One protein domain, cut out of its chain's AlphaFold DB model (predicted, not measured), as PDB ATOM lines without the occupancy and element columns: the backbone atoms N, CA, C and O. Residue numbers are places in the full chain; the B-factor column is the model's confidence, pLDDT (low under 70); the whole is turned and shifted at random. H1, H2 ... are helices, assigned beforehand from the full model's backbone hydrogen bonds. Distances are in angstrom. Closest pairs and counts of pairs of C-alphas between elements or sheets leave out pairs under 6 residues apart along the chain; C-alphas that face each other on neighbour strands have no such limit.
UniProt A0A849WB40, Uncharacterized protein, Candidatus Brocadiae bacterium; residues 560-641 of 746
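This is residues 560 to 641 of the 746 residues of an uncharacterized protein of Candidatus Brocadiae bacterium (UniProt A0A849WB40). A small cluster of four crossed helices has H4, the longest, crossing the first parts of both H1 and H3, while H2 folds back from H1 as a helical hairpin and comes close to H3 and H4. The loop of residues 575 to 590 makes one end of the long axis, and the last turns of H4 lie toward the other. The printed part has 82 residues with four named helices, H1, H2, H3 and H4 in chain order, and no named strand; the class is all helix. It is compact, with a radius of gyration of the C-alphas of 12.8 A, yet elongated in outline, with spans of 38 by 24 by 23 A.

H1, residues 563 to 574, touches H2, residues 591 to 600, with residues 571 to 574 alone; the closest C-alphas, of Phe 574 and Pro 591, are 4.8 A apart. This hairpin has a steep tilt of 42 degrees, opposite ways. H3, residues 608 to 615, is close to H2 but not clearly touching, with the C-alphas of Lys 597 and Ala 615 closest at 6.3 A. H4, residues 623 to 640, touches H3 with its residues 626 to 630 alone, closest at the C-alphas of Met 608 and Ala 630, 6.5 A, at a steep tilt of 64 degrees. Residues 628 to 636 of H4 touch residues 563 to 567 of H1, closest at the C-alphas of Val 564 and Ala 632, 4.7 A, at a steep tilt of 65 degrees. H1 and H3 are apart. In H1, H2, H3 and H4 every O i to N i+4 pair is within hydrogen-bond range.

H1 begins at C-alpha 563, (-38.010, -8.570, 2.984), and is 16.7 A long; H2 is 14.4 A and H3 10.3 A. H4, 25.6 A, ends at C-alpha 640, (-43.299, 5.607, 0.977).

The C-alphas farthest apart, of Ser 582 and Glu 641, are 39.2 A apart. The printed part has no cut. The link from H1 to H2 is long, with 16 residues. Mean pLDDT of the printed part is 86.7; residue 619 is under 70.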
ATOM      1  N   ARG A 560     -32.864 -16.241   2.106       80.31
ATOM      2  CA  ARG A 560     -32.179 -14.946   2.285       80.31
ATOM      3  C   ARG A 560     -32.581 -13.985   1.158       80.31
ATOM      4  O   ARG A 560     -32.770 -14.408   0.022       80.31
ATOM      5  N   GLY A 561     -32.737 -12.694   1.458       79.62
ATOM      6  CA  GLY A 561     -33.077 -11.677   0.452       79.62
ATOM      7  C   GLY A 561     -33.940 -10.529   0.980       79.62
ATOM      8  O   GLY A 561     -34.229 -10.449   2.174       79.62
ATOM      9  N   LYS A 562     -34.362  -9.638   0.069       85.31
ATOM     10  CA  LYS A 562     -35.174  -8.447   0.381       85.31
ATOM     11  C   LYS A 562     -36.516  -8.835   1.021       85.31
ATOM     12  O   LYS A 562     -37.284  -9.598   0.436       85.31
ATOM     13  N   TYR A 563     -36.815  -8.256   2.187       88.81
ATOM     14  CA  TYR A 563     -38.010  -8.570   2.984       88.81
ATOM     15  C   TYR A 563     -39.323  -8.326   2.230       88.81
ATOM     16  O   TYR A 563     -40.190  -9.192   2.237       88.81
ATOM     17  N   VAL A 564     -39.434  -7.202   1.513       86.56
ATOM     18  CA  VAL A 564     -40.638  -6.837   0.739       86.56
ATOM     19  C   VAL A 564     -40.948  -7.879  -0.339       86.56
ATOM     20  O   VAL A 564     -42.072  -8.361  -0.437       86.56
ATOM     21  N   LYS A 565     -39.933  -8.322  -1.096       87.44
ATOM     22  CA  LYS A 565     -40.101  -9.346  -2.141       87.44
ATOM     23  C   LYS A 565     -40.564 -10.685  -1.556       87.44
ATOM     24  O   LYS A 565     -41.418 -11.345  -2.137       87.44
ATOM     25  N   ARG A 566     -40.018 -11.074  -0.401       90.00
ATOM     26  CA  ARG A 566     -40.403 -12.307   0.305       90.00
ATOM     27  C   ARG A 566     -41.829 -12.232   0.854       90.00
ATOM     28  O   ARG A 566     -42.579 -13.189   0.702       90.00
ATOM     29  N   LEU A 567     -42.220 -11.098   1.442       91.25
ATOM     30  CA  LEU A 567     -43.593 -10.891   1.913       91.25
ATOM     31  C   LEU A 567     -44.589 -10.904   0.746       91.25
ATOM     32  O   LEU A 567     -45.632 -11.539   0.850       91.25
ATOM     33  N   TYR A 568     -44.253 -10.270  -0.378       89.88
ATOM     34  CA  TYR A 568     -45.077 -10.303  -1.587       89.88
ATOM     35  C   TYR A 568     -45.281 -11.734  -2.111       89.88
ATOM     36  O   TYR A 568     -46.405 -12.116  -2.429       89.88
ATOM     37  N   GLN A 569     -44.224 -12.555  -2.136       89.75
ATOM     38  CA  GLN A 569     -44.329 -13.971  -2.507       89.75
ATOM     39  C   GLN A 569     -45.278 -14.740  -1.580       89.75
ATOM     40  O   GLN A 569     -46.138 -15.462  -2.072       89.75
ATOM     41  N   LEU A 570     -45.177 -14.546  -0.259       91.75
ATOM     42  CA  LEU A 570     -46.104 -15.162   0.701       91.75
ATOM     43  C   LEU A 570     -47.551 -14.737   0.454       91.75
ATOM     44  O   LEU A 570     -48.436 -15.584   0.394       91.75
ATOM     45  N   ARG A 571     -47.792 -13.435   0.262       91.31
ATOM     46  CA  ARG A 571     -49.137 -12.916  -0.021       91.31
ATOM     47  C   ARG A 571     -49.719 -13.521  -1.296       91.31
ATOM     48  O   ARG A 571     -50.885 -13.888  -1.290       91.31
ATOM     49  N   LYS A 572     -48.911 -13.702  -2.347       90.00
ATOM     50  CA  LYS A 572     -49.353 -14.373  -3.578       90.00
ATOM     51  C   LYS A 572     -49.834 -15.804  -3.310       90.00
ATOM     52  O   LYS A 572     -50.876 -16.182  -3.828       90.00
ATOM     53  N   HIS A 573     -49.121 -16.573  -2.483       88.50
ATOM     54  CA  HIS A 573     -49.563 -17.919  -2.105       88.50
ATOM     55  C   HIS A 573     -50.867 -17.901  -1.300       88.50
ATOM     56  O   HIS A 573     -51.724 -18.745  -1.514       88.50
ATOM     57  N   PHE A 574     -51.064 -16.930  -0.408       90.06
ATOM     58  CA  PHE A 574     -52.281 -16.859   0.410       90.06
ATOM     59  C   PHE A 574     -53.560 -16.515  -0.370       90.06
ATOM     60  O   PHE A 574     -54.653 -16.778   0.127       90.06
ATOM     61  N   VAL A 575     -53.428 -15.951  -1.575       88.56
ATOM     62  CA  VAL A 575     -54.549 -15.572  -2.458       88.56
ATOM     63  C   VAL A 575     -54.856 -16.654  -3.506       88.56
ATOM     64  O   VAL A 575     -55.797 -16.509  -4.278       88.56
ATOM     65  N   ASP A 576     -54.106 -17.759  -3.532       88.50
ATOM     66  CA  ASP A 576     -54.352 -18.860  -4.469       88.50
ATOM     67  C   ASP A 576     -55.776 -19.430  -4.302       88.50
ATOM     68  O   ASP A 576     -56.209 -19.799  -3.202       88.50
ATOM     69  N   HIS A 577     -56.512 -19.495  -5.416       87.19
ATOM     70  CA  HIS A 577     -57.910 -19.919  -5.464       87.19
ATOM     71  C   HIS A 577     -58.123 -21.347  -4.951       87.19
ATOM     72  O   HIS A 577     -59.191 -21.631  -4.401       87.19
ATOM     73  N   ARG A 578     -57.110 -22.221  -5.050       89.69
ATOM     74  CA  ARG A 578     -57.171 -23.616  -4.578       89.69
ATOM     75  C   ARG A 578     -57.383 -23.718  -3.069       89.69
ATOM     76  O   ARG A 578     -58.014 -24.662  -2.598       89.69
ATOM     77  N   TYR A 579     -56.909 -22.736  -2.299       89.62
ATOM     78  CA  TYR A 579     -57.064 -22.728  -0.842       89.62
ATOM     79  C   TYR A 579     -58.439 -22.236  -0.382       89.62
ATOM     80  O   TYR A 579     -58.825 -22.472   0.767       89.62
ATOM     81  N   ARG A 580     -59.208 -21.580  -1.255       84.94
ATOM     82  CA  ARG A 580     -60.540 -21.078  -0.915       84.94
ATOM     83  C   ARG A 580     -61.497 -22.246  -0.675       84.94
ATOM     84  O   ARG A 580     -61.543 -23.181  -1.465       84.94
ATOM     85  N   ASP A 581     -62.236 -22.192   0.431       84.31
ATOM     86  CA  ASP A 581     -63.212 -23.206   0.869       84.31
ATOM     87  C   ASP A 581     -62.632 -24.601   1.192       84.31
ATOM     88  O   ASP A 581     -63.375 -25.530   1.509       84.31
ATOM     89  N   SER A 582     -61.302 -24.745   1.196       84.44
ATOM     90  CA  SER A 582     -60.590 -26.006   1.471       84.44
ATOM     91  C   SER A 582     -60.490 -26.374   2.956       84.44
ATOM     92  O   SER A 582     -60.046 -27.467   3.290       84.44
ATOM     93  N   LYS A 583     -60.866 -25.462   3.867       86.62
ATOM     94  CA  LYS A 583     -60.686 -25.581   5.333       86.62
ATOM     95  C   LYS A 583     -59.233 -25.808   5.792       86.62
ATOM     96  O   LYS A 583     -59.007 -26.166   6.945       86.62
ATOM     97  N   ILE A 584     -58.253 -25.595   4.918       89.56
ATOM     98  CA  ILE A 584     -56.823 -25.638   5.245       89.56
ATOM     99  C   ILE A 584     -56.506 -24.489   6.198       89.56
ATOM    100  O   ILE A 584     -57.016 -23.375   6.038       89.56
ATOM    101  N   THR A 585     -55.662 -24.759   7.193       89.44
ATOM    102  CA  THR A 585     -55.258 -23.740   8.163       89.44
ATOM    103  C   THR A 585     -53.747 -23.644   8.245       89.44
ATOM    104  O   THR A 585     -53.031 -24.640   8.295       89.44
ATOM    105  N   LEU A 586     -53.248 -22.419   8.290       88.56
ATOM    106  CA  LEU A 586     -51.855 -22.112   8.550       88.56
ATOM    107  C   LEU A 586     -51.808 -21.255   9.811       88.56
ATOM    108  O   LEU A 586     -52.526 -20.265   9.929       88.56
ATOM    109  N   PHE A 587     -51.016 -21.663  10.799       88.00
ATOM    110  CA  PHE A 587     -50.949 -20.971  12.095       88.00
ATOM    111  C   PHE A 587     -52.330 -20.802  12.768       88.00
ATOM    112  O   PHE A 587     -52.566 -19.838  13.491       88.00
ATOM    113  N   GLY A 588     -53.259 -21.734  12.521       84.81
ATOM    114  CA  GLY A 588     -54.626 -21.686  13.051       84.81
ATOM    115  C   GLY A 588     -55.565 -20.679  12.374       84.81
ATOM    116  O   GLY A 588     -56.641 -20.440  12.911       84.81
ATOM    117  N   TYR A 589     -55.178 -20.109  11.232       89.19
ATOM    118  CA  TYR A 589     -55.997 -19.201  10.425       89.19
ATOM    119  C   TYR A 589     -56.141 -19.736   8.999       89.19
ATOM    120  O   TYR A 589     -55.272 -20.468   8.521       89.19
ATOM    121  N   SER A 590     -57.204 -19.353   8.290       90.31
ATOM    122  CA  SER A 590     -57.275 -19.612   6.848       90.31
ATOM    123  C   SER A 590     -56.252 -18.739   6.093       90.31
ATOM    124  O   SER A 590     -55.965 -17.621   6.535       90.31
ATOM    125  N   PRO A 591     -55.691 -19.182   4.950       91.69
ATOM    126  CA  PRO A 591     -54.719 -18.382   4.193       91.69
ATOM    127  C   PRO A 591     -55.236 -16.979   3.843       91.69
ATOM    128  O   PRO A 591     -54.524 -15.987   3.999       91.69
ATOM    129  N   TYR A 592     -56.515 -16.878   3.484       90.81
ATOM    130  CA  TYR A 592     -57.165 -15.608   3.172       90.81
ATOM    131  C   TYR A 592     -57.272 -14.671   4.388       90.81
ATOM    132  O   TYR A 592     -57.055 -13.465   4.274       90.81
ATOM    133  N   GLU A 593     -57.549 -15.200   5.583       90.44
ATOM    134  CA  GLU A 593     -57.529 -14.400   6.814       90.44
ATOM    135  C   GLU A 593     -56.132 -13.871   7.139       90.44
ATOM    136  O   GLU A 593     -56.002 -12.741   7.614       90.44
ATOM    137  N   ILE A 594     -55.089 -14.666   6.885       90.81
ATOM    138  CA  ILE A 594     -53.698 -14.242   7.079       90.81
ATOM    139  C   ILE A 594     -53.372 -13.082   6.144       90.81
ATOM    140  O   ILE A 594     -52.812 -12.084   6.598       90.81
ATOM    141  N   GLU A 595     -53.753 -13.178   4.868       92.81
ATOM    142  CA  GLU A 595     -53.613 -12.077   3.911       92.81
ATOM    143  C   GLU A 595     -54.311 -10.820   4.432       92.81
ATOM    144  O   GLU A 595     -53.663  -9.781   4.573       92.81
ATOM    145  N   LYS A 596     -55.586 -10.939   4.822       90.75
ATOM    146  CA  LYS A 596     -56.390  -9.805   5.287       90.75
ATOM    147  C   LYS A 596     -55.765  -9.138   6.511       90.75
ATOM    148  O   LYS A 596     -55.690  -7.911   6.580       90.75
ATOM    149  N   LYS A 597     -55.263  -9.938   7.460       91.44
ATOM    150  CA  LYS A 597     -54.533  -9.454   8.640       91.44
ATOM    151  C   LYS A 597     -53.258  -8.712   8.235       91.44
ATOM    152  O   LYS A 597     -53.061  -7.587   8.686       91.44
ATOM    153  N   ILE A 598     -52.427  -9.278   7.352       91.56
ATOM    154  CA  ILE A 598     -51.208  -8.618   6.836       91.56
ATOM    155  C   ILE A 598     -51.547  -7.287   6.153       91.56
ATOM    156  O   ILE A 598     -50.839  -6.293   6.342       91.56
ATOM    157  N   SER A 599     -52.619  -7.264   5.366       89.56
ATOM    158  CA  SER A 599     -53.084  -6.085   4.640       89.56
ATOM    159  C   SER A 599     -53.575  -4.983   5.575       89.56
ATOM    160  O   SER A 599     -53.248  -3.824   5.344       89.56
ATOM    161  N   SER A 600     -54.256  -5.332   6.671       89.31
ATOM    162  CA  SER A 600     -54.718  -4.369   7.686       89.31
ATOM    163  C   SER A 600     -53.621  -3.806   8.598       89.31
ATOM    164  O   SER A 600     -53.867  -2.861   9.342       89.31
ATOM    165  N   ILE A 601     -52.418  -4.388   8.587       90.38
ATOM    166  CA  ILE A 601     -51.321  -3.931   9.441       90.38
ATOM    167  C   ILE A 601     -50.622  -2.733   8.793       90.38
ATOM    168  O   ILE A 601     -49.978  -2.856   7.742       90.38
ATOM    169  N   GLU A 602     -50.666  -1.601   9.489       84.88
ATOM    170  CA  GLU A 602     -49.864  -0.413   9.205       84.88
ATOM    171  C   GLU A 602     -48.654  -0.327  10.139       84.88
ATOM    172  O   GLU A 602     -48.713  -0.705  11.312       84.88
ATOM    173  N   TYR A 603     -47.529   0.180   9.624       86.62
ATOM    174  CA  TYR A 603     -46.316   0.294  10.427       86.62
ATOM    175  C   TYR A 603     -46.371   1.483  11.394       86.62
ATOM    176  O   TYR A 603     -46.392   2.649  10.982       86.62
ATOM    177  N   GLN A 604     -46.248   1.181  12.689       84.31
ATOM    178  CA  GLN A 604     -46.073   2.166  13.755       84.31
ATOM    179  C   GLN A 604     -44.766   1.916  14.512       84.31
ATOM    180  O   GLN A 604     -44.512   0.817  15.015       84.31
ATOM    181  N   GLU A 605     -43.935   2.951  14.605       80.94
ATOM    182  CA  GLU A 605     -42.638   2.877  15.273       80.94
ATOM    183  C   GLU A 605     -42.806   2.556  16.768       80.94
ATOM    184  O   GLU A 605     -43.723   3.046  17.425       80.94
ATOM    185  N   GLY A 606     -41.994   1.629  17.287       80.56
ATOM    186  CA  GLY A 606     -42.071   1.136  18.672       80.56
ATOM    187  C   GLY A 606     -43.288   0.256  19.019       80.56
ATOM    188  O   GLY A 606     -43.221  -0.517  19.972       80.56
ATOM    189  N   LYS A 607     -44.385   0.304  18.249       88.50
ATOM    190  CA  LYS A 607     -45.639  -0.430  18.536       88.50
ATOM    191  C   LYS A 607     -45.826  -1.719  17.729       88.50
ATOM    192  O   LYS A 607     -46.718  -2.505  18.051       88.50
ATOM    193  N   MET A 608     -44.979  -1.985  16.731       86.94
ATOM    194  CA  MET A 608     -45.123  -3.158  15.853       86.94
ATOM    195  C   MET A 608     -45.247  -4.517  16.557       86.94
ATOM    196  O   MET A 608     -46.123  -5.282  16.156       86.94
ATOM    197  N   PRO A 609     -44.451  -4.851  17.593       84.69
ATOM    198  CA  PRO A 609     -44.598  -6.133  18.283       84.69
ATOM    199  C   PRO A 609     -45.992  -6.324  18.896       84.69
ATOM    200  O   PRO A 609     -46.577  -7.395  18.766       84.69
ATOM    201  N   LYS A 610     -46.566  -5.263  19.490       86.06
ATOM    202  CA  LYS A 610     -47.916  -5.288  20.076       86.06
ATOM    203  C   LYS A 610     -48.996  -5.434  19.004       86.06
ATOM    204  O   LYS A 610     -49.904  -6.238  19.169       86.06
ATOM    205  N   ILE A 611     -48.877  -4.701  17.893       88.38
ATOM    206  CA  ILE A 611     -49.818  -4.785  16.760       88.38
ATOM    207  C   ILE A 611     -49.819  -6.196  16.162       88.38
ATOM    208  O   ILE A 611     -50.882  -6.751  15.896       88.38
ATOM    209  N   LEU A 612     -48.640  -6.800  15.984       88.00
ATOM    210  CA  LEU A 612     -48.513  -8.157  15.453       88.00
ATOM    211  C   LEU A 612     -49.071  -9.209  16.408       88.00
ATOM    212  O   LEU A 612     -49.765 -10.115  15.953       88.00
ATOM    213  N   TYR A 613     -48.816  -9.067  17.710       84.88
ATOM    214  CA  TYR A 613     -49.407  -9.938  18.722       84.88
ATOM    215  C   TYR A 613     -50.937  -9.855  18.678       84.88
ATOM    216  O   TYR A 613     -51.587 -10.881  18.531       84.88
ATOM    217  N   HIS A 614     -51.496  -8.637  18.648       86.06
ATOM    218  CA  HIS A 614     -52.939  -8.410  18.516       86.06
ATOM    219  C   HIS A 614     -53.539  -8.971  17.221       86.06
ATOM    220  O   HIS A 614     -54.628  -9.546  17.227       86.06
ATOM    221  N   ALA A 615     -52.840  -8.834  16.095       85.81
ATOM    222  CA  ALA A 615     -53.302  -9.371  14.821       85.81
ATOM    223  C   ALA A 615     -53.280 -10.911  14.800       85.81
ATOM    224  O   ALA A 615     -54.176 -11.524  14.215       85.81
ATOM    225  N   PHE A 616     -52.307 -11.541  15.462       87.88
ATOM    226  CA  PHE A 616     -52.105 -12.993  15.500       87.88
ATOM    227  C   PHE A 616     -52.251 -13.568  16.924       87.88
ATOM    228  O   PHE A 616     -51.446 -14.391  17.357       87.88
ATOM    229  N   ASN A 617     -53.310 -13.158  17.635       77.88
ATOM    230  CA  ASN A 617     -53.570 -13.491  19.046       77.88
ATOM    231  C   ASN A 617     -53.565 -14.992  19.389       77.88
ATOM    232  O   ASN A 617     -53.334 -15.345  20.539       77.88
ATOM    233  N   ASN A 618     -53.804 -15.888  18.423       71.12
ATOM    234  CA  ASN A 618     -53.896 -17.330  18.685       71.12
ATOM    235  C   ASN A 618     -52.523 -18.018  18.834       71.12
ATOM    236  O   ASN A 618     -52.466 -19.242  18.900       71.12
ATOM    237  N   GLY A 619     -51.412 -17.269  18.847       58.69
ATOM    238  CA  GLY A 619     -50.094 -17.748  19.292       58.69
ATOM    239  C   GLY A 619     -49.395 -18.795  18.411       58.69
ATOM    240  O   GLY A 619     -48.282 -19.201  18.720       58.69
ATOM    241  N   LYS A 620     -49.998 -19.226  17.298       76.44
ATOM    242  CA  LYS A 620     -49.446 -20.278  16.420       76.44
ATOM    243  C   LYS A 620     -48.531 -19.760  15.300       76.44
ATOM    244  O   LYS A 620     -48.016 -20.562  14.525       76.44
ATOM    245  N   ALA A 621     -48.353 -18.443  15.168       86.56
ATOM    246  CA  ALA A 621     -47.532 -17.852  14.110       86.56
ATOM    247  C   ALA A 621     -46.035 -17.840  14.501       86.56
ATOM    248  O   ALA A 621     -45.689 -17.266  15.533       86.56
ATOM    249  N   PRO A 622     -45.124 -18.405  13.683       89.00
ATOM    250  CA  PRO A 622     -43.695 -18.428  13.967       89.00
ATOM    251  C   PRO A 622     -43.092 -17.026  14.080       89.00
ATOM    252  O   PRO A 622     -43.379 -16.138  13.273       89.00
ATOM    253  N   GLU A 623     -42.142 -16.843  14.995       87.00
ATOM    254  CA  GLU A 623     -41.443 -15.563  15.172       87.00
ATOM    255  C   GLU A 623     -40.726 -15.111  13.885       87.00
ATOM    256  O   GLU A 623     -40.665 -13.926  13.565       87.00
ATOM    257  N   ALA A 624     -40.211 -16.054  13.087       87.88
ATOM    258  CA  ALA A 624     -39.612 -15.761  11.784       87.88
ATOM    259  C   ALA A 624     -40.598 -15.079  10.817       87.88
ATOM    260  O   ALA A 624     -40.216 -14.145  10.108       87.88
ATOM    261  N   PHE A 625     -41.864 -15.502  10.827       91.06
ATOM    262  CA  PHE A 625     -42.930 -14.917  10.019       91.06
ATOM    263  C   PHE A 625     -43.304 -13.516  10.515       91.06
ATOM    264  O   PHE A 625     -43.331 -12.570   9.726       91.06
ATOM    265  N   LEU A 626     -43.478 -13.341  11.828       91.12
ATOM    266  CA  LEU A 626     -43.771 -12.031  12.423       91.12
ATOM    267  C   LEU A 626     -42.634 -11.022  12.184       91.12
ATOM    268  O   LEU A 626     -42.883  -9.877  11.800       91.12
ATOM    269  N   ARG A 627     -41.374 -11.455  12.321       89.56
ATOM    270  CA  ARG A 627     -40.189 -10.636  12.014       89.56
ATOM    271  C   ARG A 627     -40.129 -10.238  10.543       89.56
ATOM    272  O   ARG A 627     -39.741  -9.108  10.242       89.56
ATOM    273  N   LEU A 628     -40.507 -11.135   9.629       91.69
ATOM    274  CA  LEU A 628     -40.578 -10.820   8.203       91.69
ATOM    275  C   LEU A 628     -41.614  -9.721   7.934       91.69
ATOM    276  O   LEU A 628     -41.276  -8.756   7.252       91.69
ATOM    277  N   ILE A 629     -42.818  -9.823   8.509       91.75
ATOM    278  CA  ILE A 629     -43.860  -8.793   8.368       91.75
ATOM    279  C   ILE A 629     -43.370  -7.456   8.928       91.75
ATOM    280  O   ILE A 629     -43.435  -6.451   8.226       91.75
ATOM    281  N   ALA A 630     -42.822  -7.434  10.148       90.19
ATOM    282  CA  ALA A 630     -42.332  -6.205  10.775       90.19
ATOM    283  C   ALA A 630     -41.273  -5.496   9.915       90.19
ATOM    284  O   ALA A 630     -41.364  -4.293   9.671       90.19
ATOM    285  N   LYS A 631     -40.278  -6.246   9.423       90.38
ATOM    286  CA  LYS A 631     -39.193  -5.698   8.597       90.38
ATOM    287  C   LYS A 631     -39.672  -5.272   7.212       90.38
ATOM    288  O   LYS A 631     -39.219  -4.244   6.715       90.38
ATOM    289  N   ALA A 632     -40.574  -6.033   6.594       90.38
ATOM    290  CA  ALA A 632     -41.151  -5.683   5.302       90.38
ATOM    291  C   ALA A 632     -42.021  -4.424   5.405       90.38
ATOM    292  O   ALA A 632     -41.803  -3.500   4.637       90.38
ATOM    293  N   LYS A 633     -42.902  -4.326   6.408       89.62
ATOM    294  CA  LYS A 633     -43.738  -3.138   6.652       89.62
ATOM    295  C   LYS A 633     -42.912  -1.899   7.010       89.62
ATOM    296  O   LYS A 633     -43.225  -0.808   6.545       89.62
ATOM    297  N   LYS A 634     -41.815  -2.061   7.767       88.88
ATOM    298  CA  LYS A 634     -40.838  -0.981   8.002       88.88
ATOM    299  C   LYS A 634     -40.213  -0.502   6.691       88.88
ATOM    300  O   LYS A 634     -40.110   0.696   6.472       88.88
ATOM    301  N   ALA A 635     -39.802  -1.436   5.832       85.31
ATOM    302  CA  ALA A 635     -39.211  -1.117   4.537       85.31
ATOM    303  C   ALA A 635     -40.227  -0.489   3.565       85.31
ATOM    304  O   ALA A 635     -39.867   0.447   2.866       85.31
ATOM    305  N   GLU A 636     -41.479  -0.956   3.548       85.12
ATOM    306  CA  GLU A 636     -42.572  -0.370   2.758       85.12
ATOM    307  C   GLU A 636     -42.844   1.073   3.187       85.12
ATOM    308  O   GLU A 636     -42.885   1.960   2.339       85.12
ATOM    309  N   LYS A 637     -42.938   1.336   4.497       84.50
ATOM    310  CA  LYS A 637     -43.083   2.704   5.008       84.50
ATOM    311  C   LYS A 637     -41.874   3.567   4.657       84.50
ATOM    312  O   LYS A 637     -42.051   4.668   4.155       84.50
ATOM    313  N   ALA A 638     -40.661   3.051   4.854       79.88
ATOM    314  CA  ALA A 638     -39.440   3.768   4.508       79.88
ATOM    315  C   ALA A 638     -39.340   4.071   3.004       79.88
ATOM    316  O   ALA A 638     -38.732   5.065   2.649       79.88
ATOM    317  N   GLU A 639     -39.928   3.256   2.116       74.06
ATOM    318  CA  GLU A 639     -40.017   3.560   0.677       74.06
ATOM    319  C   GLU A 639     -41.133   4.564   0.333       74.06
ATOM    320  O   GLU A 639     -41.031   5.244  -0.685       74.06
ATOM    321  N   GLN A 640     -42.180   4.668   1.156       75.06
ATOM    322  CA  GLN A 640     -43.299   5.607   0.977       75.06
ATOM    323  C   GLN A 640     -43.072   6.969   1.647       75.06
ATOM    324  O   GLN A 640     -43.804   7.920   1.372       75.06
ATOM    325  N   GLU A 641     -42.081   7.081   2.531       79.50
ATOM    326  CA  GLU A 641     -41.714   8.344   3.161       79.50
ATOM    327  C   GLU A 641     -41.287   9.367   2.105       79.50
ATOM    328  O   GLU A 641     -40.347   9.158   1.335       79.50
TER     329      GLU A 641